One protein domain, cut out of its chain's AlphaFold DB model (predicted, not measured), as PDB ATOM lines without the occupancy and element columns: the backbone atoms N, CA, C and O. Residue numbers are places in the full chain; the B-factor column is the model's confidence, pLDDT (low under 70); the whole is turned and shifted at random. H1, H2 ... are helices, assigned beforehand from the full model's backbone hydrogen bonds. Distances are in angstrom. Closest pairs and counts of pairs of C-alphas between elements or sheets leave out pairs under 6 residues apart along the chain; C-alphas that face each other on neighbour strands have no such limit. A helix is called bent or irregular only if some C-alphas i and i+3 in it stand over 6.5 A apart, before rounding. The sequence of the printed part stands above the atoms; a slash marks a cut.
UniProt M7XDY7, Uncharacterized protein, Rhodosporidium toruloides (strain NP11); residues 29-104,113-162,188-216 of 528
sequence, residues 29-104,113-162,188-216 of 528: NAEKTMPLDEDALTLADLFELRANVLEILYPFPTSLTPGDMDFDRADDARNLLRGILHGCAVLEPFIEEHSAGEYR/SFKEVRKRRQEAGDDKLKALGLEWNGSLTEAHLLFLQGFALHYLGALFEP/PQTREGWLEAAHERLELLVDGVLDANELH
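What this domain is: This is residues 29 to 104, 113 to 162 and 188 to 216 of the 528 residues of an uncharacterized protein of Rhodosporidium toruloides (strain NP11) (UniProt M7XDY7). Three long helices, H1, H2 and H6, make an up-and-down bundle with their centres in a triangle, and a fourth, H7, packs on H6 on the side away from H1 and H2. At the end of the bundle where H2 ends and H6 begins lie three short helices, H3, H4 and H5, with H4 set across the end of H2. The printed part has 155 residues with seven named helices, H1 to H7 in that order, and no named strand; its class is all helix. It is compact, with a radius of gyration of the C-alphas of 16.6 A and spans of 48 by 36 by 31 A.

Where its parts are: Residues 29 to 42 hold no named element. H1, residues 43 to 57, begins with C-alpha 43 at (-37.070, -48.342, 32.767) and is 21.4 A long. H2, residues 71 to 94, is the longest at 36.6 A; it is irregular, but only just, with C-alphas 90 and 93 6.9 A apart. H3 is residues 100 to 104, H4 residues 114 to 124, 15.3 A, and H5 residues 126 to 131. H6, residues 139 to 158, is 27.9 A long, with C-alpha 139 at (-27.997, -59.591, 33.284). H7, residues 191 to 212, is 30.2 A long and ends with C-alpha 212 at (-19.109, -62.488, 31.923).

How they stand to each other: In the bundle of H1, H2 and H6 each helix runs against the one before it. H1 and H2 form a helical hairpin, touching at a shallow tilt of 18 degrees, closest at the C-alphas of Val 53 and Ala 77, 5.3 A. H2 touches H6 at 28 degrees, shallow, opposite ways, closest at the C-alphas of Leu 81 and Ala 152, 5.0 A. H1 touches H6 with residues 46 to 50 alone, the same way at a shallow 25 degrees; the closest C-alphas, Leu 46 and Leu 148, are 7.5 A apart. H7 touches H6, opposite ways at a shallow 20 degrees, closest at the C-alphas of Gly 150 and Ala 198, 4.3 A, and is apart from H1 and H2. H4 is about perpendicular to H2, at 77 degrees, and touches its residues 93 to 94 alone, closest at the C-alphas of Phe 94 and Val 117, 5.4 A. H3 and H4 only just touch, with 3 pairs of C-alphas within 8 A, the closest those of Ala 100 and Phe 114, 6.8 A. H5 touches no helix; it is close to H4 but not clearly touching, with the C-alphas of Arg 121 and Leu 129 7.2 A apart. In H1, H3, H4, H5 and H6 every O i to N i+4 pair is within hydrogen-bond range; in H2 16 of 20 are, and in H7 15 of 18.

The domain as a whole: The two C-alphas farthest apart, those of Asp 72 and Arg 104, are 49.5 A apart. Residues 105 to 112 and 163 to 187 are not printed; the gaps are 10.1 A between C-alphas 104 and 113 and 11.3 A between C-alphas 162 and 188. The link from H1 to H2 is long, 13 residues. The mean pLDDT of the printed part is 80.3, and 34 residues are under 70, among them residues 29 to 40, 98 to 104 and 212 to 216.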
ATOM      1  N   ASN A  29     -29.971 -38.490  48.289       41.84
ATOM      2  CA  ASN A  29     -31.042 -37.883  49.085       41.84
ATOM      3  C   ASN A  29     -32.388 -37.874  48.339       41.84
ATOM      4  O   ASN A  29     -32.723 -36.918  47.640       41.84
ATOM      5  N   ALA A  30     -33.213 -38.888  48.599       45.22
ATOM      6  CA  ALA A  30     -34.591 -38.997  48.107       45.22
ATOM      7  C   ALA A  30     -35.535 -37.848  48.548       45.22
ATOM      8  O   ALA A  30     -36.629 -37.714  48.020       45.22
ATOM      9  N   GLU A  31     -35.142 -37.006  49.514       38.94
ATOM     10  CA  GLU A  31     -35.989 -35.923  50.054       38.94
ATOM     11  C   GLU A  31     -35.938 -34.606  49.249       38.94
ATOM     12  O   GLU A  31     -36.645 -33.656  49.590       38.94
ATOM     13  N   LYS A  32     -35.082 -34.496  48.220       40.97
ATOM     14  CA  LYS A  32     -34.906 -33.253  47.433       40.97
ATOM     15  C   LYS A  32     -35.018 -33.421  45.919       40.97
ATOM     16  O   LYS A  32     -35.007 -32.415  45.210       40.97
ATOM     17  N   THR A  33     -35.115 -34.650  45.431       44.25
ATOM     18  CA  THR A  33     -35.593 -34.934  44.079       44.25
ATOM     19  C   THR A  33     -37.083 -34.613  44.041       44.25
ATOM     20  O   THR A  33     -37.787 -34.847  45.024       44.25
ATOM     21  N   MET A  34     -37.562 -33.988  42.963       36.69
ATOM     22  CA  MET A  34     -38.986 -33.679  42.812       36.69
ATOM     23  C   MET A  34     -39.786 -34.971  43.069       36.69
ATOM     24  O   MET A  34     -39.434 -35.989  42.472       36.69
ATOM     25  N   PRO A  35     -40.780 -34.987  43.979       37.12
ATOM     26  CA  PRO A  35     -41.591 -36.174  44.179       37.12
ATOM     27  C   PRO A  35     -42.424 -36.337  42.910       37.12
ATOM     28  O   PRO A  35     -43.369 -35.586  42.686       37.12
ATOM     29  N   LEU A  36     -42.004 -37.244  42.034       41.53
ATOM     30  CA  LEU A  36     -42.855 -37.725  40.959       41.53
ATOM     31  C   LEU A  36     -43.919 -38.575  41.659       41.53
ATOM     32  O   LEU A  36     -43.608 -39.589  42.285       41.53
ATOM     33  N   ASP A  37     -45.130 -38.025  41.712       38.31
ATOM     34  CA  ASP A  37     -46.289 -38.557  42.423       38.31
ATOM     35  C   ASP A  37     -46.542 -40.021  42.038       38.31
ATOM     36  O   ASP A  37     -46.864 -40.273  40.891       38.31
ATOM     37  N   GLU A  38     -46.404 -40.944  43.001       45.28
ATOM     38  CA  GLU A  38     -46.898 -42.342  43.091       45.28
ATOM     39  C   GLU A  38     -46.832 -43.306  41.875       45.28
ATOM     40  O   GLU A  38     -47.072 -44.502  42.062       45.28
ATOM     41  N   ASP A  39     -46.382 -42.872  40.701       56.19
ATOM     42  CA  ASP A  39     -46.027 -43.680  39.541       56.19
ATOM     43  C   ASP A  39     -44.499 -43.801  39.515       56.19
ATOM     44  O   ASP A  39     -43.761 -42.852  39.250       56.19
ATOM     45  N   ALA A  40     -43.994 -44.978  39.890       66.38
ATOM     46  CA  ALA A  40     -42.566 -45.250  39.808       66.38
ATOM     47  C   ALA A  40     -42.122 -45.163  38.340       66.38
ATOM     48  O   ALA A  40     -42.709 -45.839  37.497       66.38
ATOM     49  N   LEU A  41     -41.084 -44.361  38.068       81.44
ATOM     50  CA  LEU A  41     -40.467 -44.266  36.744       81.44
ATOM     51  C   LEU A  41     -40.144 -45.668  36.227       81.44
ATOM     52  O   LEU A  41     -39.467 -46.453  36.902       81.44
ATOM     53  N   THR A  42     -40.654 -45.974  35.042       89.94
ATOM     54  CA  THR A  42     -40.350 -47.213  34.336       89.94
ATOM     55  C   THR A  42     -38.932 -47.158  33.787       89.94
ATOM     56  O   THR A  42     -38.329 -46.089  33.676       89.94
ATOM     57  N   LEU A  43     -38.382 -48.311  33.408       90.12
ATOM     58  CA  LEU A  43     -37.070 -48.342  32.767       90.12
ATOM     59  C   LEU A  43     -37.021 -47.476  31.494       90.12
ATOM     60  O   LEU A  43     -36.034 -46.780  31.279       90.12
ATOM     61  N   ALA A  44     -38.090 -47.483  30.693       90.94
ATOM     62  CA  ALA A  44     -38.189 -46.669  29.485       90.94
ATOM     63  C   ALA A  44     -38.175 -45.166  29.807       90.94
ATOM     64  O   ALA A  44     -37.416 -44.425  29.184       90.94
ATOM     65  N   ASP A  45     -38.909 -44.739  30.842       93.25
ATOM     66  CA  ASP A  45     -38.908 -43.333  31.272       93.25
ATOM     67  C   ASP A  45     -37.498 -42.875  31.675       93.25
ATOM     68  O   ASP A  45     -37.111 -41.739  31.416       93.25
ATOM     69  N   LEU A  46     -36.684 -43.748  32.284       95.31
ATOM     70  CA  LEU A  46     -35.303 -43.405  32.643       95.31
ATOM     71  C   LEU A  46     -34.404 -43.198  31.416       95.31
ATOM     72  O   LEU A  46     -33.542 -42.315  31.443       95.31
ATOM     73  N   PHE A  47     -34.606 -43.965  30.342       94.75
ATOM     74  CA  PHE A  47     -33.915 -43.741  29.068       94.75
ATOM     75  C   PHE A  47     -34.409 -42.472  28.361       94.75
ATOM     76  O   PHE A  47     -33.598 -41.737  27.799       94.75
ATOM     77  N   GLU A  48     -35.697 -42.144  28.458       94.19
ATOM     78  CA  GLU A  48     -36.221 -40.868  27.957       94.19
ATOM     79  C   GLU A  48     -35.621 -39.681  28.729       94.19
ATOM     80  O   GLU A  48     -35.175 -38.698  28.137       94.19
ATOM     81  N   LEU A  49     -35.508 -39.785  30.059       95.25
ATOM     82  CA  LEU A  49     -34.802 -38.790  30.870       95.25
ATOM     83  C   LEU A  49     -33.331 -38.648  30.452       95.25
ATOM     84  O   LEU A  49     -32.829 -37.525  30.410       95.25
ATOM     85  N   ARG A  50     -32.644 -39.750  30.124       95.50
ATOM     86  CA  ARG A  50     -31.274 -39.723  29.585       95.50
ATOM     87  C   ARG A  50     -31.216 -38.940  28.270       95.50
ATOM     88  O   ARG A  50     -30.360 -38.066  28.137       95.50
ATOM     89  N   ALA A  51     -32.110 -39.223  27.323       93.00
ATOM     90  CA  ALA A  51     -32.169 -38.507  26.049       93.00
ATOM     91  C   ALA A  51     -32.397 -36.998  26.265       93.00
ATOM     92  O   ALA A  51     -31.634 -36.180  25.755       93.00
ATOM     93  N   ASN A  52     -33.339 -36.633  27.139       93.00
ATOM     94  CA  ASN A  52     -33.614 -35.239  27.507       93.00
ATOM     95  C   ASN A  52     -32.405 -34.532  28.143       93.00
ATOM     96  O   ASN A  52     -32.183 -33.343  27.911       93.00
ATOM     97  N   VAL A  53     -31.607 -35.240  28.953       93.75
ATOM     98  CA  VAL A  53     -30.342 -34.694  29.468       93.75
ATOM     99  C   VAL A  53     -29.390 -34.397  28.315       93.75
ATOM    100  O   VAL A  53     -28.836 -33.302  28.264       93.75
ATOM    101  N   LEU A  54     -29.212 -35.328  27.378       92.44
ATOM    102  CA  LEU A  54     -28.314 -35.129  26.239       92.44
ATOM    103  C   LEU A  54     -28.755 -33.968  25.342       92.44
ATOM    104  O   LEU A  54     -27.894 -33.222  24.893       92.44
ATOM    105  N   GLU A  55     -30.054 -33.743  25.149       89.62
ATOM    106  CA  GLU A  55     -30.566 -32.564  24.430       89.62
ATOM    107  C   GLU A  55     -30.278 -31.235  25.147       89.62
ATOM    108  O   GLU A  55     -30.201 -30.181  24.515       89.62
ATOM    109  N   ILE A  56     -30.144 -31.250  26.476       90.06
ATOM    110  CA  ILE A  56     -29.731 -30.065  27.236       90.06
ATOM    111  C   ILE A  56     -28.225 -29.846  27.096       90.06
ATOM    112  O   ILE A  56     -27.797 -28.719  26.850       90.06
ATOM    113  N   LEU A  57     -27.435 -30.909  27.279       88.88
ATOM    114  CA  LEU A  57     -25.971 -30.842  27.298       88.88
ATOM    115  C   LEU A  57     -25.368 -30.614  25.912       88.88
ATOM    116  O   LEU A  57     -24.365 -29.919  25.789       88.88
ATOM    117  N   TYR A  58     -26.001 -31.170  24.884       87.69
ATOM    118  CA  TYR A  58     -25.587 -31.104  23.487       87.69
ATOM    119  C   TYR A  58     -26.747 -30.542  22.652       87.69
ATOM    120  O   TYR A  58     -27.367 -31.264  21.869       87.69
ATOM    121  N   PRO A  59     -27.086 -29.250  22.826       79.69
ATOM    122  CA  PRO A  59     -28.305 -28.657  22.268       79.69
ATOM    123  C   PRO A  59     -28.291 -28.525  20.741       79.69
ATOM    124  O   PRO A  59     -29.318 -28.220  20.133       79.69
ATOM    125  N   PHE A  60     -27.135 -28.740  20.114       79.44
ATOM    126  CA  PHE A  60     -26.964 -28.678  18.672       79.44
ATOM    127  C   PHE A  60     -26.535 -30.042  18.144       79.44
ATOM    128  O   PHE A  60     -25.679 -30.673  18.765       79.44
ATOM    129  N   PRO A  61     -27.025 -30.467  16.965       67.88
ATOM    130  CA  PRO A  61     -26.625 -31.739  16.364       67.88
ATOM    131  C   PRO A  61     -25.102 -31.892  16.255       67.88
ATOM    132  O   PRO A  61     -24.569 -32.989  16.359       67.88
ATOM    133  N   THR A  62     -24.399 -30.777  16.043       73.19
ATOM    134  CA  THR A  62     -22.943 -30.696  15.866       73.19
ATOM    135  C   THR A  62     -22.138 -30.653  17.161       73.19
ATOM    136  O   THR A  62     -20.911 -30.631  17.112       73.19
ATOM    137  N   SER A  63     -22.799 -30.571  18.315       76.19
ATOM    138  CA  SER A  63     -22.135 -30.463  19.612       76.19
ATOM    139  C   SER A  63     -21.630 -31.838  20.056       76.19
ATOM    140  O   SER A  63     -22.409 -32.735  20.383       76.19
ATOM    141  N   LEU A  64     -20.304 -32.000  20.060       83.88
ATOM    142  CA  LEU A  64     -19.619 -33.182  20.602       83.88
ATOM    143  C   LEU A  64     -19.057 -32.948  22.010       83.88
ATOM    144  O   LEU A  64     -18.673 -33.899  22.683       83.88
ATOM    145  N   THR A  65     -19.056 -31.700  22.476       76.81
ATOM    146  CA  THR A  65     -18.633 -31.311  23.823       76.81
ATOM    147  C   THR A  65     -19.711 -30.440  24.473       76.81
ATOM    148  O   THR A  65     -20.382 -29.673  23.774       76.81
ATOM    149  N   PRO A  66     -19.877 -30.493  25.806       68.12
ATOM    150  CA  PRO A  66     -20.913 -29.731  26.507       68.12
ATOM    151  C   PRO A  66     -20.621 -28.219  26.601       68.12
ATOM    152  O   PRO A  66     -21.324 -27.502  27.308       68.12
ATOM    153  N   GLY A  67     -19.594 -27.702  25.912       67.69
ATOM    154  CA  GLY A  67     -19.194 -26.288  25.971       67.69
ATOM    155  C   GLY A  67     -20.218 -25.309  25.383       67.69
ATOM    156  O   GLY A  67     -20.212 -24.135  25.740       67.69
ATOM    157  N   ASP A  68     -21.116 -25.806  24.531       64.56
ATOM    158  CA  ASP A  68     -22.223 -25.050  23.930       64.56
ATOM    159  C   ASP A  68     -23.522 -25.118  24.766       64.56
ATOM    160  O   ASP A  68     -24.559 -24.591  24.351       64.56
ATOM    161  N   MET A  69     -23.496 -25.787  25.926       77.44
ATOM    162  CA  MET A  69     -24.652 -25.907  26.811       77.44
ATOM    163  C   MET A  69     -25.087 -24.530  27.333       77.44
ATOM    164  O   MET A  69     -24.283 -23.726  27.805       77.44
ATOM    165  N   ASP A  70     -26.399 -24.298  27.342       75.00
ATOM    166  CA  ASP A  70     -26.989 -23.167  28.050       75.00
ATOM    167  C   ASP A  70     -26.811 -23.342  29.570       75.00
ATOM    168  O   ASP A  70     -27.425 -24.220  30.187       75.00
ATOM    169  N   PHE A  71     -25.975 -22.498  30.182       71.75
ATOM    170  CA  PHE A  71     -25.721 -22.505  31.626       71.75
ATOM    171  C   PHE A  71     -27.005 -22.386  32.456       71.75
ATOM    172  O   PHE A  71     -27.078 -22.977  33.537       71.75
ATOM    173  N   ASP A  72     -28.030 -21.687  31.957       75.62
ATOM    174  CA  ASP A  72     -29.307 -21.552  32.662       75.62
ATOM    175  C   ASP A  72     -30.079 -22.885  32.698       75.62
ATOM    176  O   ASP A  72     -30.864 -23.124  33.620       75.62
ATOM    177  N   ARG A  73     -29.806 -23.798  31.754       81.62
ATOM    178  CA  ARG A  73     -30.392 -25.150  31.686       81.62
ATOM    179  C   ARG A  73     -29.542 -26.219  32.379       81.62
ATOM    180  O   ARG A  73     -30.023 -27.334  32.586       81.62
ATOM    181  N   ALA A  74     -28.319 -25.903  32.806       83.12
ATOM    182  CA  ALA A  74     -27.450 -26.843  33.520       83.12
ATOM    183  C   ALA A  74     -28.096 -27.369  34.817       83.12
ATOM    184  O   ALA A  74     -27.961 -28.543  35.169       83.12
ATOM    185  N   ASP A  75     -28.842 -26.515  35.526       84.12
ATOM    186  CA  ASP A  75     -29.575 -26.914  36.730       84.12
ATOM    187  C   ASP A  75     -30.736 -27.873  36.427       84.12
ATOM    188  O   ASP A  75     -31.019 -28.751  37.251       84.12
ATOM    189  N   ASP A  76     -31.364 -27.760  35.256       87.12
ATOM    190  CA  ASP A  76     -32.392 -28.698  34.804       87.12
ATOM    191  C   ASP A  76     -31.769 -30.065  34.512       87.12
ATOM    192  O   ASP A  76     -32.220 -31.061  35.081       87.12
ATOM    193  N   ALA A  77     -30.663 -30.113  33.757       90.06
ATOM    194  CA  ALA A  77     -29.915 -31.350  33.517       90.06
ATOM    195  C   ALA A  77     -29.507 -32.030  34.836       90.06
ATOM    196  O   ALA A  77     -29.778 -33.213  35.041       90.06
ATOM    197  N   ARG A  78     -28.960 -31.274  35.801       89.25
ATOM    198  CA  ARG A  78     -28.618 -31.784  37.146       89.25
ATOM    199  C   ARG A  78     -29.817 -32.355  37.907       89.25
ATOM    200  O   ARG A  78     -29.631 -33.235  38.753       89.25
ATOM    201  N   ASN A  79     -31.025 -31.830  37.697       88.81
ATOM    202  CA  ASN A  79     -32.235 -32.350  38.337       88.81
ATOM    203  C   ASN A  79     -32.711 -33.638  37.660       88.81
ATOM    204  O   ASN A  79     -33.044 -34.584  38.373       88.81
ATOM    205  N   LEU A  80     -32.684 -33.698  36.325       92.75
ATOM    206  CA  LEU A  80     -33.016 -34.908  35.566       92.75
ATOM    207  C   LEU A  80     -32.049 -36.052  35.895       92.75
ATOM    208  O   LEU A  80     -32.497 -37.143  36.227       92.75
ATOM    209  N   LEU A  81     -30.740 -35.781  35.939       94.44
ATOM    210  CA  LEU A  81     -29.703 -36.750  36.320       94.44
ATOM    211  C   LEU A  81     -29.946 -37.345  37.718       94.44
ATOM    212  O   LEU A  81     -29.892 -38.560  37.911       94.44
ATOM    213  N   ARG A  82     -30.292 -36.510  38.707       90.88
ATOM    214  CA  ARG A  82     -30.684 -37.006  40.039       90.88
ATOM    215  C   ARG A  82     -32.003 -37.783  40.011       90.88
ATOM    216  O   ARG A  82     -32.161 -38.717  40.795       90.88
ATOM    217  N   GLY A  83     -32.934 -37.404  39.135       90.94
ATOM    218  CA  GLY A  83     -34.165 -38.149  38.869       90.94
ATOM    219  C   GLY A  83     -33.882 -39.559  38.349       90.94
ATOM    220  O   GLY A  83     -34.436 -40.513  38.892       90.94
ATOM    221  N   ILE A  84     -32.950 -39.698  37.398       94.38
ATOM    222  CA  ILE A  84     -32.482 -40.994  36.885       94.38
ATOM    223  C   ILE A  84     -31.927 -41.840  38.031       94.38
ATOM    224  O   ILE A  84     -32.390 -42.956  38.255       94.38
ATOM    225  N   LEU A  85     -31.004 -41.289  38.827       92.81
ATOM    226  CA  LEU A  85     -30.417 -42.009  39.959       92.81
ATOM    227  C   LEU A  85     -31.455 -42.448  41.001       92.81
ATOM    228  O   LEU A  85     -31.374 -43.557  41.534       92.81
ATOM    229  N   HIS A  86     -32.439 -41.596  41.287       90.44
ATOM    230  CA  HIS A  86     -33.544 -41.946  42.173       90.44
ATOM    231  C   HIS A  86     -34.400 -43.077  41.590       90.44
ATOM    232  O   HIS A  86     -34.693 -44.037  42.301       90.44
ATOM    233  N   GLY A  87     -34.748 -43.004  40.304       90.25
ATOM    234  CA  GLY A  87     -35.476 -44.059  39.605       90.25
ATOM    235  C   GLY A  87     -34.727 -45.391  39.616       90.25
ATOM    236  O   GLY A  87     -35.294 -46.409  40.013       90.25
ATOM    237  N   CYS A  88     -33.425 -45.388  39.318       91.94
ATOM    238  CA  CYS A  88     -32.579 -46.578  39.432       91.94
ATOM    239  C   CYS A  88     -32.611 -47.170  40.849       91.94
ATOM    240  O   CYS A  88     -32.743 -48.382  40.990       91.94
ATOM    241  N   ALA A  89     -32.554 -46.345  41.901       88.94
ATOM    242  CA  ALA A  89     -32.634 -46.812  43.289       88.94
ATOM    243  C   ALA A  89     -34.008 -47.414  43.656       88.94
ATOM    244  O   ALA A  89     -34.099 -48.267  44.541       88.94
ATOM    245  N   VAL A  90     -35.085 -46.987  42.987       88.19
ATOM    246  CA  VAL A  90     -36.432 -47.565  43.143       88.19
ATOM    247  C   VAL A  90     -36.551 -48.918  42.435       88.19
ATOM    248  O   VAL A  90     -37.200 -49.819  42.971       88.19
ATOM    249  N   LEU A  91     -35.924 -49.078  41.265       88.75
ATOM    250  CA  LEU A  91     -35.957 -50.318  40.477       88.75
ATOM    251  C   LEU A  91     -34.958 -51.377  40.975       88.75
ATOM    252  O   LEU A  91     -35.254 -52.572  40.933       88.75
ATOM    253  N   GLU A  92     -33.812 -50.949  41.510       87.25
ATOM    254  CA  GLU A  92     -32.715 -51.792  42.011       87.25
ATOM    255  C   GLU A  92     -33.145 -53.000  42.858       87.25
ATOM    256  O   GLU A  92     -32.601 -54.091  42.669       87.25
ATOM    257  N   PRO A  93     -34.101 -52.872  43.801       86.38
ATOM    258  CA  PRO A  93     -34.484 -53.986  44.659       86.38
ATOM    259  C   PRO A  93     -35.212 -55.136  43.953       86.38
ATOM    260  O   PRO A  93     -35.464 -56.165  44.585       86.38
ATOM    261  N   PHE A  94     -35.597 -54.960  42.689       85.19
ATOM    262  CA  PHE A  94     -36.268 -55.974  41.874       85.19
ATOM    263  C   PHE A  94     -35.318 -56.716  40.931       85.19
ATOM    264  O   PHE A  94     -35.785 -57.587  40.195       85.19
ATOM    265  N   ILE A  95     -34.026 -56.387  40.942       83.00
ATOM    266  CA  ILE A  95     -33.049 -56.882  39.970       83.00
ATOM    267  C   ILE A  95     -32.065 -57.824  40.651       83.00
ATOM    268  O   ILE A  95     -31.561 -57.552  41.743       83.00
ATOM    269  N   GLU A  96     -31.836 -58.967  40.014       76.12
ATOM    270  CA  GLU A  96     -30.810 -59.919  40.425       76.12
ATOM    271  C   GLU A  96     -29.444 -59.498  39.879       76.12
ATOM    272  O   GLU A  96     -29.316 -59.232  38.691       76.12
ATOM    273  N   GLU A  97     -28.428 -59.478  40.743       71.50
ATOM    274  CA  GLU A  97     -27.038 -59.231  40.338       71.50
ATOM    275  C   GLU A  97     -26.507 -60.429  39.523       71.50
ATOM    276  O   GLU A  97     -26.760 -61.581  39.884       71.50
ATOM    277  N   HIS A  98     -25.734 -60.203  38.459       65.50
ATOM    278  CA  HIS A  98     -25.175 -61.250  37.588       65.50
ATOM    279  C   HIS A  98     -24.309 -62.241  38.378       65.50
ATOM    280  O   HIS A  98     -24.356 -63.454  38.156       65.50
ATOM    281  N   SER A  99     -23.586 -61.742  39.385       58.66
ATOM    282  CA  SER A  99     -22.784 -62.551  40.308       58.66
ATOM    283  C   SER A  99     -23.622 -63.488  41.198       58.66
ATOM    284  O   SER A  99     -23.082 -64.406  41.821       58.66
ATOM    285  N   ALA A 100     -24.956 -63.345  41.224       53.53
ATOM    286  CA  ALA A 100     -25.859 -64.239  41.950       53.53
ATOM    287  C   ALA A 100     -25.855 -65.680  41.404       53.53
ATOM    288  O   ALA A 100     -26.332 -66.586  42.096       53.53
ATOM    289  N   GLY A 101     -25.304 -65.922  40.206       51.88
ATOM    290  CA  GLY A 101     -25.166 -67.254  39.607       51.88
ATOM    291  C   GLY A 101     -24.467 -68.274  40.517       51.88
ATOM    292  O   GLY A 101     -24.979 -69.381  40.697       51.88
ATOM    293  N   GLU A 102     -23.377 -67.888  41.188       49.41
ATOM    294  CA  GLU A 102     -22.676 -68.765  42.144       49.41
ATOM    295  C   GLU A 102     -23.505 -69.030  43.420       49.41
ATOM    296  O   GLU A 102     -23.425 -70.099  44.029       49.41
ATOM    297  N   TYR A 103     -24.387 -68.099  43.801       48.88
ATOM    298  CA  TYR A 103     -25.265 -68.217  44.973       48.88
ATOM    299  C   TYR A 103     -26.551 -69.014  44.688       48.88
ATOM    300  O   TYR A 103     -27.159 -69.546  45.627       48.88
ATOM    301  N   ARG A 104     -26.950 -69.160  43.411       49.78
ATOM    302  CA  ARG A 104     -28.089 -69.994  42.969       49.78
ATOM    303  C   ARG A 104     -27.861 -71.485  43.237       49.78
ATOM    304  O   ARG A 104     -28.821 -72.177  43.573       49.78
ATOM    305  N   SER A 113     -29.552 -60.693  49.010       61.12
ATOM    306  CA  SER A 113     -29.964 -62.094  49.000       61.12
ATOM    307  C   SER A 113     -30.915 -62.304  47.814       61.12
ATOM    308  O   SER A 113     -31.965 -61.670  47.734       61.12
ATOM    309  N   PHE A 114     -30.571 -63.202  46.888       67.75
ATOM    310  CA  PHE A 114     -31.451 -63.641  45.792       67.75
ATOM    311  C   PHE A 114     -32.880 -63.944  46.295       67.75
ATOM    312  O   PHE A 114     -33.879 -63.678  45.629       67.75
ATOM    313  N   LYS A 115     -32.984 -64.435  47.538       71.19
ATOM    314  CA  LYS A 115     -34.244 -64.649  48.261       71.19
ATOM    315  C   LYS A 115     -35.050 -63.366  48.475       71.19
ATOM    316  O   LYS A 115     -36.268 -63.406  48.335       71.19
ATOM    317  N   GLU A 116     -34.409 -62.260  48.833       77.56
ATOM    318  CA  GLU A 116     -35.064 -60.966  49.028       77.56
ATOM    319  C   GLU A 116     -35.540 -60.369  47.706       77.56
ATOM    320  O   GLU A 116     -36.699 -59.969  47.630       77.56
ATOM    321  N   VAL A 117     -34.711 -60.388  46.657       81.38
ATOM    322  CA  VAL A 117     -35.116 -59.921  45.318       81.38
ATOM    323  C   VAL A 117     -36.310 -60.732  44.820       81.38
ATOM    324  O   VAL A 117     -37.351 -60.173  44.477       81.38
ATOM    325  N   ARG A 118     -36.228 -62.067  44.891       80.31
ATOM    326  CA  ARG A 118     -37.331 -62.957  44.508       80.31
ATOM    327  C   ARG A 118     -38.600 -62.681  45.310       80.31
ATOM    328  O   ARG A 118     -39.687 -62.674  44.739       80.31
ATOM    329  N   LYS A 119     -38.475 -62.444  46.618       85.31
ATOM    330  CA  LYS A 119     -39.606 -62.087  47.479       85.31
ATOM    331  C   LYS A 119     -40.231 -60.759  47.047       85.31
ATOM    332  O   LYS A 119     -41.443 -60.707  46.882       85.31
ATOM    333  N   ARG A 120     -39.430 -59.714  46.815       85.06
ATOM    334  CA  ARG A 120     -39.928 -58.400  46.373       85.06
ATOM    335  C   ARG A 120     -40.607 -58.478  45.008       85.06
ATOM    336  O   ARG A 120     -41.669 -57.891  44.834       85.06
ATOM    337  N   ARG A 121     -40.051 -59.248  44.068       86.19
ATOM    338  CA  ARG A 121     -40.680 -59.520  42.765       86.19
ATOM    339  C   ARG A 121     -42.022 -60.246  42.919       86.19
ATOM    340  O   ARG A 121     -43.009 -59.825  42.328       86.19
ATOM    341  N   GLN A 122     -42.091 -61.273  43.770       86.25
ATOM    342  CA  GLN A 122     -43.349 -61.970  44.080       86.25
ATOM    343  C   GLN A 122     -44.394 -61.053  44.726       86.25
ATOM    344  O   GLN A 122     -45.576 -61.165  44.421       86.25
ATOM    345  N   GLU A 123     -43.970 -60.159  45.621       88.31
ATOM    346  CA  GLU A 123     -44.847 -59.182  46.273       88.31
ATOM    347  C   GLU A 123     -45.342 -58.098  45.305       88.31
ATOM    348  O   GLU A 123     -46.469 -57.627  45.453       88.31
ATOM    349  N   ALA A 124     -44.530 -57.709  44.316       85.75
ATOM    350  CA  ALA A 124     -44.922 -56.763  43.274       85.75
ATOM    351  C   ALA A 124     -45.940 -57.362  42.291       85.75
ATOM    352  O   ALA A 124     -46.878 -56.668  41.902       85.75
ATOM    353  N   GLY A 125     -45.774 -58.638  41.936       86.38
ATOM    354  CA  GLY A 125     -46.588 -59.323  40.934       86.38
ATOM    355  C   GLY A 125     -46.186 -58.981  39.495       86.38
ATOM    356  O   GLY A 125     -45.592 -57.936  39.224       86.38
ATOM    357  N   ASP A 126     -46.524 -59.879  38.570       84.81
ATOM    358  CA  ASP A 126     -46.063 -59.823  37.176       84.81
ATOM    359  C   ASP A 126     -46.561 -58.570  36.443       84.81
ATOM    360  O   ASP A 126     -45.778 -57.915  35.762       84.81
ATOM    361  N   ASP A 127     -47.818 -58.163  36.663       83.38
ATOM    362  CA  ASP A 127     -48.396 -56.962  36.041       83.38
ATOM    363  C   ASP A 127     -47.608 -55.694  36.397       83.38
ATOM    364  O   ASP A 127     -47.353 -54.845  35.541       83.38
ATOM    365  N   LYS A 128     -47.179 -55.571  37.660       84.62
ATOM    366  CA  LYS A 128     -46.392 -54.425  38.119       84.62
ATOM    367  C   LYS A 128     -44.975 -54.471  37.559       84.62
ATOM    368  O   LYS A 128     -44.460 -53.444  37.139       84.62
ATOM    369  N   LEU A 129     -44.339 -55.641  37.554       85.56
ATOM    370  CA  LEU A 129     -42.992 -55.794  36.999       85.56
ATOM    371  C   LEU A 129     -42.978 -55.495  35.499       85.56
ATOM    372  O   LEU A 129     -42.084 -54.792  35.037       85.56
ATOM    373  N   LYS A 130     -43.998 -55.942  34.764       84.69
ATOM    374  CA  LYS A 130     -44.189 -55.609  33.353       84.69
ATOM    375  C   LYS A 130     -44.390 -54.110  33.143       84.69
ATOM    376  O   LYS A 130     -43.713 -53.532  32.301       84.69
ATOM    377  N   ALA A 131     -45.248 -53.475  33.943       84.88
ATOM    378  CA  ALA A 131     -45.454 -52.028  33.884       84.88
ATOM    379  C   ALA A 131     -44.164 -51.232  34.150       84.88
ATOM    380  O   ALA A 131     -43.963 -50.196  33.538       84.88
ATOM    381  N   LEU A 132     -43.269 -51.731  35.010       86.69
ATOM    382  CA  LEU A 132     -41.972 -51.102  35.293       86.69
ATOM    383  C   LEU A 132     -40.895 -51.378  34.227       86.69
ATOM    384  O   LEU A 132     -39.789 -50.851  34.342       86.69
ATOM    385  N   GLY A 133     -41.176 -52.209  33.217       84.88
ATOM    386  CA  GLY A 133     -40.174 -52.659  32.242       84.88
ATOM    387  C   GLY A 133     -39.188 -53.693  32.803       84.88
ATOM    388  O   GLY A 133     -38.094 -53.860  32.278       84.88
ATOM    389  N   LEU A 134     -39.564 -54.388  33.879       85.19
ATOM    390  CA  LEU A 134     -38.760 -55.398  34.580       85.19
ATOM    391  C   LEU A 134     -39.328 -56.815  34.396       85.19
ATOM    392  O   LEU A 134     -39.141 -57.673  35.267       85.19
ATOM    393  N   GLU A 135     -40.072 -57.056  33.308       74.62
ATOM    394  CA  GLU A 135     -40.662 -58.370  32.987       74.62
ATOM    395  C   GLU A 135     -39.564 -59.444  32.923       74.62
ATOM    396  O   GLU A 135     -39.698 -60.528  33.495       74.62
ATOM    397  N   TRP A 136     -38.419 -59.068  32.357       68.00
ATOM    398  CA  TRP A 136     -37.212 -59.871  32.270       68.00
ATOM    399  C   TRP A 136     -36.361 -59.624  33.524       68.00
ATOM    400  O   TRP A 136     -36.199 -58.489  33.967       68.00
ATOM    401  N   ASN A 137     -35.866 -60.694  34.150       67.38
ATOM    402  CA  ASN A 137     -34.983 -60.615  35.316       67.38
ATOM    403  C   ASN A 137     -33.675 -61.318  34.984       67.38
ATOM    404  O   ASN A 137     -33.590 -62.547  35.055       67.38
ATOM    405  N   GLY A 138     -32.675 -60.542  34.591       69.69
ATOM    406  CA  GLY A 138     -31.392 -61.076  34.170       69.69
ATOM    407  C   GLY A 138     -30.339 -59.992  34.008       69.69
ATOM    408  O   GLY A 138     -30.586 -58.817  34.290       69.69
ATOM    409  N   SER A 139     -29.179 -60.420  33.519       72.88
ATOM    410  CA  SER A 139     -27.997 -59.591  33.284       72.88
ATOM    411  C   SER A 139     -28.294 -58.353  32.437       72.88
ATOM    412  O   SER A 139     -27.768 -57.291  32.731       72.88
ATOM    413  N   LEU A 140     -29.199 -58.429  31.453       78.50
ATOM    414  CA  LEU A 140     -29.551 -57.272  30.620       78.50
ATOM    415  C   LEU A 140     -30.243 -56.142  31.409       78.50
ATOM    416  O   LEU A 140     -29.944 -54.968  31.220       78.50
ATOM    417  N   THR A 141     -31.146 -56.471  32.334       83.56
ATOM    418  CA  THR A 141     -31.824 -55.458  33.162       83.56
ATOM    419  C   THR A 141     -30.866 -54.829  34.170       83.56
ATOM    420  O   THR A 141     -30.930 -53.625  34.413       83.56
ATOM    421  N   GLU A 142     -29.956 -55.624  34.738       85.94
ATOM    422  CA  GLU A 142     -28.856 -55.100  35.552       85.94
ATOM    423  C   GLU A 142     -27.950 -54.181  34.725       85.94
ATOM    424  O   GLU A 142     -27.631 -53.084  35.183       85.94
ATOM    425  N   ALA A 143     -27.618 -54.575  33.490       88.25
ATOM    426  CA  ALA A 143     -26.806 -53.777  32.581       88.25
ATOM    427  C   ALA A 143     -27.434 -52.401  32.318       88.25
ATOM    428  O   ALA A 143     -26.766 -51.378  32.460       88.25
ATOM    429  N   HIS A 144     -28.739 -52.356  32.029       91.62
ATOM    430  CA  HIS A 144     -29.466 -51.098  31.859       91.62
ATOM    431  C   HIS A 144     -29.364 -50.181  33.084       91.62
ATOM    432  O   HIS A 144     -29.157 -48.976  32.937       91.62
ATOM    433  N   LEU A 145     -29.506 -50.725  34.297       91.88
ATOM    434  CA  LEU A 145     -29.425 -49.912  35.509       91.88
ATOM    435  C   LEU A 145     -28.013 -49.416  35.785       91.88
ATOM    436  O   LEU A 145     -27.860 -48.250  36.139       91.88
ATOM    437  N   LEU A 146     -27.001 -50.271  35.631       92.75
ATOM    438  CA  LEU A 146     -25.608 -49.866  35.803       92.75
ATOM    439  C   LEU A 146     -25.227 -48.780  34.796       92.75
ATOM    440  O   LEU A 146     -24.602 -47.795  35.184       92.75
ATOM    441  N   PHE A 147     -25.680 -48.909  33.547       96.06
ATOM    442  CA  PHE A 147     -25.505 -47.889  32.519       96.06
ATOM    443  C   PHE A 147     -26.147 -46.559  32.919       96.06
ATOM    444  O   PHE A 147     -25.466 -45.539  32.949       96.06
ATOM    445  N   LEU A 148     -27.433 -46.554  33.285       97.31
ATOM    446  CA  LEU A 148     -28.147 -45.329  33.668       97.31
ATOM    447  C   LEU A 148     -27.559 -44.681  34.932       97.31
ATOM    448  O   LEU A 148     -27.471 -43.454  35.012       97.31
ATOM    449  N   GLN A 149     -27.130 -45.486  35.911       96.19
ATOM    450  CA  GLN A 149     -26.427 -45.001  37.100       96.19
ATOM    451  C   GLN A 149     -25.080 -44.375  36.733       96.19
ATOM    452  O   GLN A 149     -24.785 -43.268  37.178       96.19
ATOM    453  N   GLY A 150     -24.287 -45.072  35.921       96.75
ATOM    454  CA  GLY A 150     -22.993 -44.617  35.427       96.75
ATOM    455  C   GLY A 150     -23.100 -43.312  34.647       96.75
ATOM    456  O   GLY A 150     -22.483 -42.327  35.037       96.75
ATOM    457  N   PHE A 151     -23.971 -43.275  33.635       97.56
ATOM    458  CA  PHE A 151     -24.314 -42.080  32.858       97.56
ATOM    459  C   PHE A 151     -24.684 -40.906  33.770       97.56
ATOM    460  O   PHE A 151     -24.161 -39.798  33.641       97.56
ATOM    461  N   ALA A 152     -25.582 -41.139  34.732       96.94
ATOM    462  CA  ALA A 152     -26.072 -40.053  35.560       96.94
ATOM    463  C   ALA A 152     -24.994 -39.499  36.507       96.94
ATOM    464  O   ALA A 152     -24.915 -38.287  36.715       96.94
ATOM    465  N   LEU A 153     -24.148 -40.369  37.063       96.94
ATOM    466  CA  LEU A 153     -23.002 -39.971  37.884       96.94
ATOM    467  C   LEU A 153     -21.934 -39.253  37.052       96.94
ATOM    468  O   LEU A 153     -21.414 -38.233  37.506       96.94
ATOM    469  N   HIS A 154     -21.658 -39.742  35.841       96.25
ATOM    470  CA  HIS A 154     -20.674 -39.176  34.922       96.25
ATOM    471  C   HIS A 154     -20.999 -37.711  34.630       96.25
ATOM    472  O   HIS A 154     -20.207 -36.824  34.953       96.25
ATOM    473  N   TYR A 155     -22.209 -37.428  34.148       94.44
ATOM    474  CA  TYR A 155     -22.596 -36.059  33.811       94.44
ATOM    475  C   TYR A 155     -22.855 -35.167  35.033       94.44
ATOM    476  O   TYR A 155     -22.710 -33.948  34.938       94.44
ATOM    477  N   LEU A 156     -23.168 -35.721  36.212       93.25
ATOM    478  CA  LEU A 156     -23.131 -34.936  37.457       93.25
ATOM    479  C   LEU A 156     -21.702 -34.514  37.823       93.25
ATOM    480  O   LEU A 156     -21.522 -33.404  38.330       93.25
ATOM    481  N   GLY A 157     -20.710 -35.364  37.543       91.88
ATOM    482  CA  GLY A 157     -19.288 -35.047  37.652       91.88
ATOM    483  C   GLY A 157     -18.838 -34.014  36.620       91.88
ATOM    484  O   GLY A 157     -18.203 -33.031  36.993       91.88
ATOM    485  N   ALA A 158     -19.225 -34.166  35.352       88.50
ATOM    486  CA  ALA A 158     -18.906 -33.205  34.291       88.50
ATOM    487  C   ALA A 158     -19.489 -31.805  34.572       88.50
ATOM    488  O   ALA A 158     -18.831 -30.791  34.353       88.50
ATOM    489  N   LEU A 159     -20.699 -31.739  35.136       88.88
ATOM    490  CA  LEU A 159     -21.357 -30.489  35.543       88.88
ATOM    491  C   LEU A 159     -20.947 -30.002  36.941       88.88
ATOM    492  O   LEU A 159     -21.592 -29.089  37.481       88.88
ATOM    493  N   PHE A 160     -19.954 -30.627  37.577       86.25
ATOM    494  CA  PHE A 160     -19.540 -30.266  38.925       86.25
ATOM    495  C   PHE A 160     -18.826 -28.912  38.922       86.25
ATOM    496  O   PHE A 160     -17.704 -28.773  38.446       86.25
ATOM    497  N   GLU A 161     -19.459 -27.914  39.532       73.12
ATOM    498  CA  GLU A 161     -18.824 -26.638  39.851       73.12
ATOM    499  C   GLU A 161     -18.267 -26.714  41.279       73.12
ATOM    500  O   GLU A 161     -19.054 -26.852  42.230       73.12
ATOM    501  N   PRO A 162     -16.940 -26.602  41.480       59.75
ATOM    502  CA  PRO A 162     -16.382 -26.473  42.813       59.75
ATOM    503  C   PRO A 162     -17.026 -25.269  43.490       59.75
ATOM    504  O   PRO A 162     -17.041 -24.161  42.960       59.75
ATOM    505  N   PRO A 188     -20.819 -37.072  46.508       83.88
ATOM    506  CA  PRO A 188     -19.409 -36.761  46.305       83.88
ATOM    507  C   PRO A 188     -19.167 -35.243  46.300       83.88
ATOM    508  O   PRO A 188     -19.966 -34.458  45.786       83.88
ATOM    509  N   GLN A 189     -18.083 -34.816  46.949       85.38
ATOM    510  CA  GLN A 189     -17.769 -33.392  47.153       85.38
ATOM    511  C   GLN A 189     -16.712 -32.869  46.175       85.38
ATOM    512  O   GLN A 189     -16.288 -31.722  46.299       85.38
ATOM    513  N   THR A 190     -16.265 -33.707  45.243       89.69
ATOM    514  CA  THR A 190     -15.239 -33.384  44.255       89.69
ATOM    515  C   THR A 190     -15.630 -33.951  42.893       89.69
ATOM    516  O   THR A 190     -16.409 -34.906  42.832       89.69
ATOM    517  N   ARG A 191     -15.115 -33.350  41.809       91.75
ATOM    518  CA  ARG A 191     -15.370 -33.792  40.425       91.75
ATOM    519  C   ARG A 191     -14.924 -35.241  40.252       91.75
ATOM    520  O   ARG A 191     -15.718 -36.076  39.830       91.75
ATOM    521  N   GLU A 192     -13.699 -35.551  40.669       93.75
ATOM    522  CA  GLU A 192     -13.140 -36.896  40.599       93.75
ATOM    523  C   GLU A 192     -13.946 -37.898  41.432       93.75
ATOM    524  O   GLU A 192     -14.173 -38.999  40.962       93.75
ATOM    525  N   GLY A 193     -14.499 -37.520  42.591       93.50
ATOM    526  CA  GLY A 193     -15.328 -38.436  43.384       93.50
ATOM    527  C   GLY A 193     -16.657 -38.817  42.715       93.50
ATOM    528  O   GLY A 193     -17.161 -39.919  42.929       93.50
ATOM    529  N   TRP A 194     -17.247 -37.925  41.910       94.88
ATOM    530  CA  TRP A 194     -18.414 -38.268  41.084       94.88
ATOM    531  C   TRP A 194     -18.031 -39.193  39.930       94.88
ATOM    532  O   TRP A 194     -18.729 -40.173  39.678       94.88
ATOM    533  N   LEU A 195     -16.917 -38.893  39.264       96.00
ATOM    534  CA  LEU A 195     -16.425 -39.648  38.115       96.00
ATOM    535  C   LEU A 195     -15.886 -41.030  38.511       96.00
ATOM    536  O   LEU A 195     -16.116 -41.991  37.790       96.00
ATOM    537  N   GLU A 196     -15.261 -41.175  39.683       95.38
ATOM    538  CA  GLU A 196     -14.872 -42.470  40.257       95.38
ATOM    539  C   GLU A 196     -16.113 -43.333  40.509       95.38
ATOM    540  O   GLU A 196     -16.152 -44.496  40.116       95.38
ATOM    541  N   ALA A 197     -17.170 -42.753  41.089       93.75
ATOM    542  CA  ALA A 197     -18.423 -43.469  41.303       93.75
ATOM    543  C   ALA A 197     -19.111 -43.855  39.982       93.75
ATOM    544  O   ALA A 197     -19.746 -44.907  39.915       93.75
ATOM    545  N   ALA A 198     -19.010 -43.022  38.943       96.06
ATOM    546  CA  ALA A 198     -19.505 -43.340  37.607       96.06
ATOM    547  C   ALA A 198     -18.716 -44.498  36.981       96.06
ATOM    548  O   ALA A 198     -19.310 -45.489  36.551       96.06
ATOM    549  N   HIS A 199     -17.385 -44.399  37.018       94.44
ATOM    550  CA  HIS A 199     -16.461 -45.416  36.537       94.44
ATOM    551  C   HIS A 199     -16.716 -46.765  37.210       94.44
ATOM    552  O   HIS A 199     -16.867 -47.752  36.510       94.44
ATOM    553  N   GLU A 200     -16.868 -46.823  38.536       91.81
ATOM    554  CA  GLU A 200     -17.173 -48.075  39.252       91.81
ATOM    555  C   GLU A 200     -18.440 -48.777  38.726       91.81
ATOM    556  O   GLU A 200     -18.502 -50.008  38.683       91.81
ATOM    557  N   ARG A 201     -19.471 -48.019  38.324       92.88
ATOM    558  CA  ARG A 201     -20.713 -48.590  37.768       92.88
ATOM    559  C   ARG A 201     -20.524 -49.085  36.345       92.88
ATOM    560  O   ARG A 201     -21.022 -50.158  36.013       92.88
ATOM    561  N   LEU A 202     -19.830 -48.304  35.525       92.38
ATOM    562  CA  LEU A 202     -19.611 -48.605  34.114       92.38
ATOM    563  C   LEU A 202     -18.560 -49.712  33.922       92.38
ATOM    564  O   LEU A 202     -18.741 -50.567  33.065       92.38
ATOM    565  N   GLU A 203     -17.540 -49.783  34.776       89.75
ATOM    566  CA  GLU A 203     -16.575 -50.887  34.824       89.75
ATOM    567  C   GLU A 203     -17.277 -52.191  35.228       89.75
ATOM    568  O   GLU A 203     -17.122 -53.209  34.562       89.75
ATOM    569  N   LEU A 204     -18.138 -52.167  36.257       87.69
ATOM    570  CA  LEU A 204     -18.938 -53.341  36.631       87.69
ATOM    571  C   LEU A 204     -19.879 -53.788  35.503       87.69
ATOM    572  O   LEU A 204     -20.121 -54.983  35.335       87.69
ATOM    573  N   LEU A 205     -20.424 -52.840  34.743       88.44
ATOM    574  CA  LEU A 205     -21.223 -53.126  33.561       88.44
ATOM    575  C   LEU A 205     -20.383 -53.819  32.484       88.44
ATOM    576  O   LEU A 205     -20.737 -54.920  32.076       88.44
ATOM    577  N   VAL A 206     -19.295 -53.191  32.038       84.19
ATOM    578  CA  VAL A 206     -18.510 -53.648  30.882       84.19
ATOM    579  C   VAL A 206     -17.698 -54.897  31.224       84.19
ATOM    580  O   VAL A 206     -17.902 -55.944  30.611       84.19
ATOM    581  N   ASP A 207     -16.861 -54.836  32.258       79.69
ATOM    582  CA  ASP A 207     -15.954 -55.932  32.628       79.69
ATOM    583  C   ASP A 207     -16.664 -57.038  33.432       79.69
ATOM    584  O   ASP A 207     -16.175 -58.167  33.529       79.69
ATOM    585  N   GLY A 208     -17.808 -56.722  34.049       77.62
ATOM    586  CA  GLY A 208     -18.598 -57.663  34.841       77.62
ATOM    587  C   GLY A 208     -19.769 -58.245  34.060       77.62
ATOM    588  O   GLY A 208     -19.779 -59.428  33.733       77.62
ATOM    589  N   VAL A 209     -20.787 -57.434  33.783       75.69
ATOM    590  CA  VAL A 209     -22.048 -57.926  33.214       75.69
ATOM    591  C   VAL A 209     -21.908 -58.301  31.740       75.69
ATOM    592  O   VAL A 209     -22.358 -59.382  31.362       75.69
ATOM    593  N   LEU A 210     -21.309 -57.451  30.908       79.69
ATOM    594  CA  LEU A 210     -21.220 -57.691  29.466       79.69
ATOM    595  C   LEU A 210     -20.228 -58.813  29.141       79.69
ATOM    596  O   LEU A 210     -20.609 -59.792  28.490       79.69
ATOM    597  N   ASP A 211     -19.010 -58.727  29.682       73.38
ATOM    598  CA  ASP A 211     -17.957 -59.725  29.474       73.38
ATOM    599  C   ASP A 211     -18.322 -61.106  30.056       73.38
ATOM    600  O   ASP A 211     -18.159 -62.122  29.380       73.38
ATOM    601  N   ALA A 212     -18.849 -61.188  31.287       68.12
ATOM    602  CA  ALA A 212     -19.109 -62.488  31.923       68.12
ATOM    603  C   ALA A 212     -20.332 -63.229  31.364       68.12
ATOM    604  O   ALA A 212     -20.481 -64.427  31.612       68.12
ATOM    605  N   ASN A 213     -21.222 -62.533  30.654       63.62
ATOM    606  CA  ASN A 213     -22.407 -63.138  30.047       63.62
ATOM    607  C   ASN A 213     -22.254 -63.355  28.536       63.62
ATOM    608  O   ASN A 213     -23.252 -63.673  27.896       63.62
ATOM    609  N   GLU A 214     -21.049 -63.168  27.978       66.00
ATOM    610  CA  GLU A 214     -20.781 -63.289  26.533       66.00
ATOM    611  C   GLU A 214     -21.784 -62.468  25.697       66.00
ATOM    612  O   GLU A 214     -22.120 -62.809  24.567       66.00
ATOM    613  N   LEU A 215     -22.273 -61.342  26.245       64.44
ATOM    614  CA  LEU A 215     -23.317 -60.528  25.603       64.44
ATOM    615  C   LEU A 215     -22.834 -59.863  24.309       64.44
ATOM    616  O   LEU A 215     -23.645 -59.335  23.552       64.44
ATOM    617  N   HIS A 216     -21.524 -59.915  24.075       57.50
ATOM    618  CA  HIS A 216     -20.832 -59.437  22.891       57.50
ATOM    619  C   HIS A 216     -20.888 -60.378  21.689       57.50
ATOM    620  O   HIS A 216     -20.465 -59.968  20.602       57.50
TER     621      HIS A 216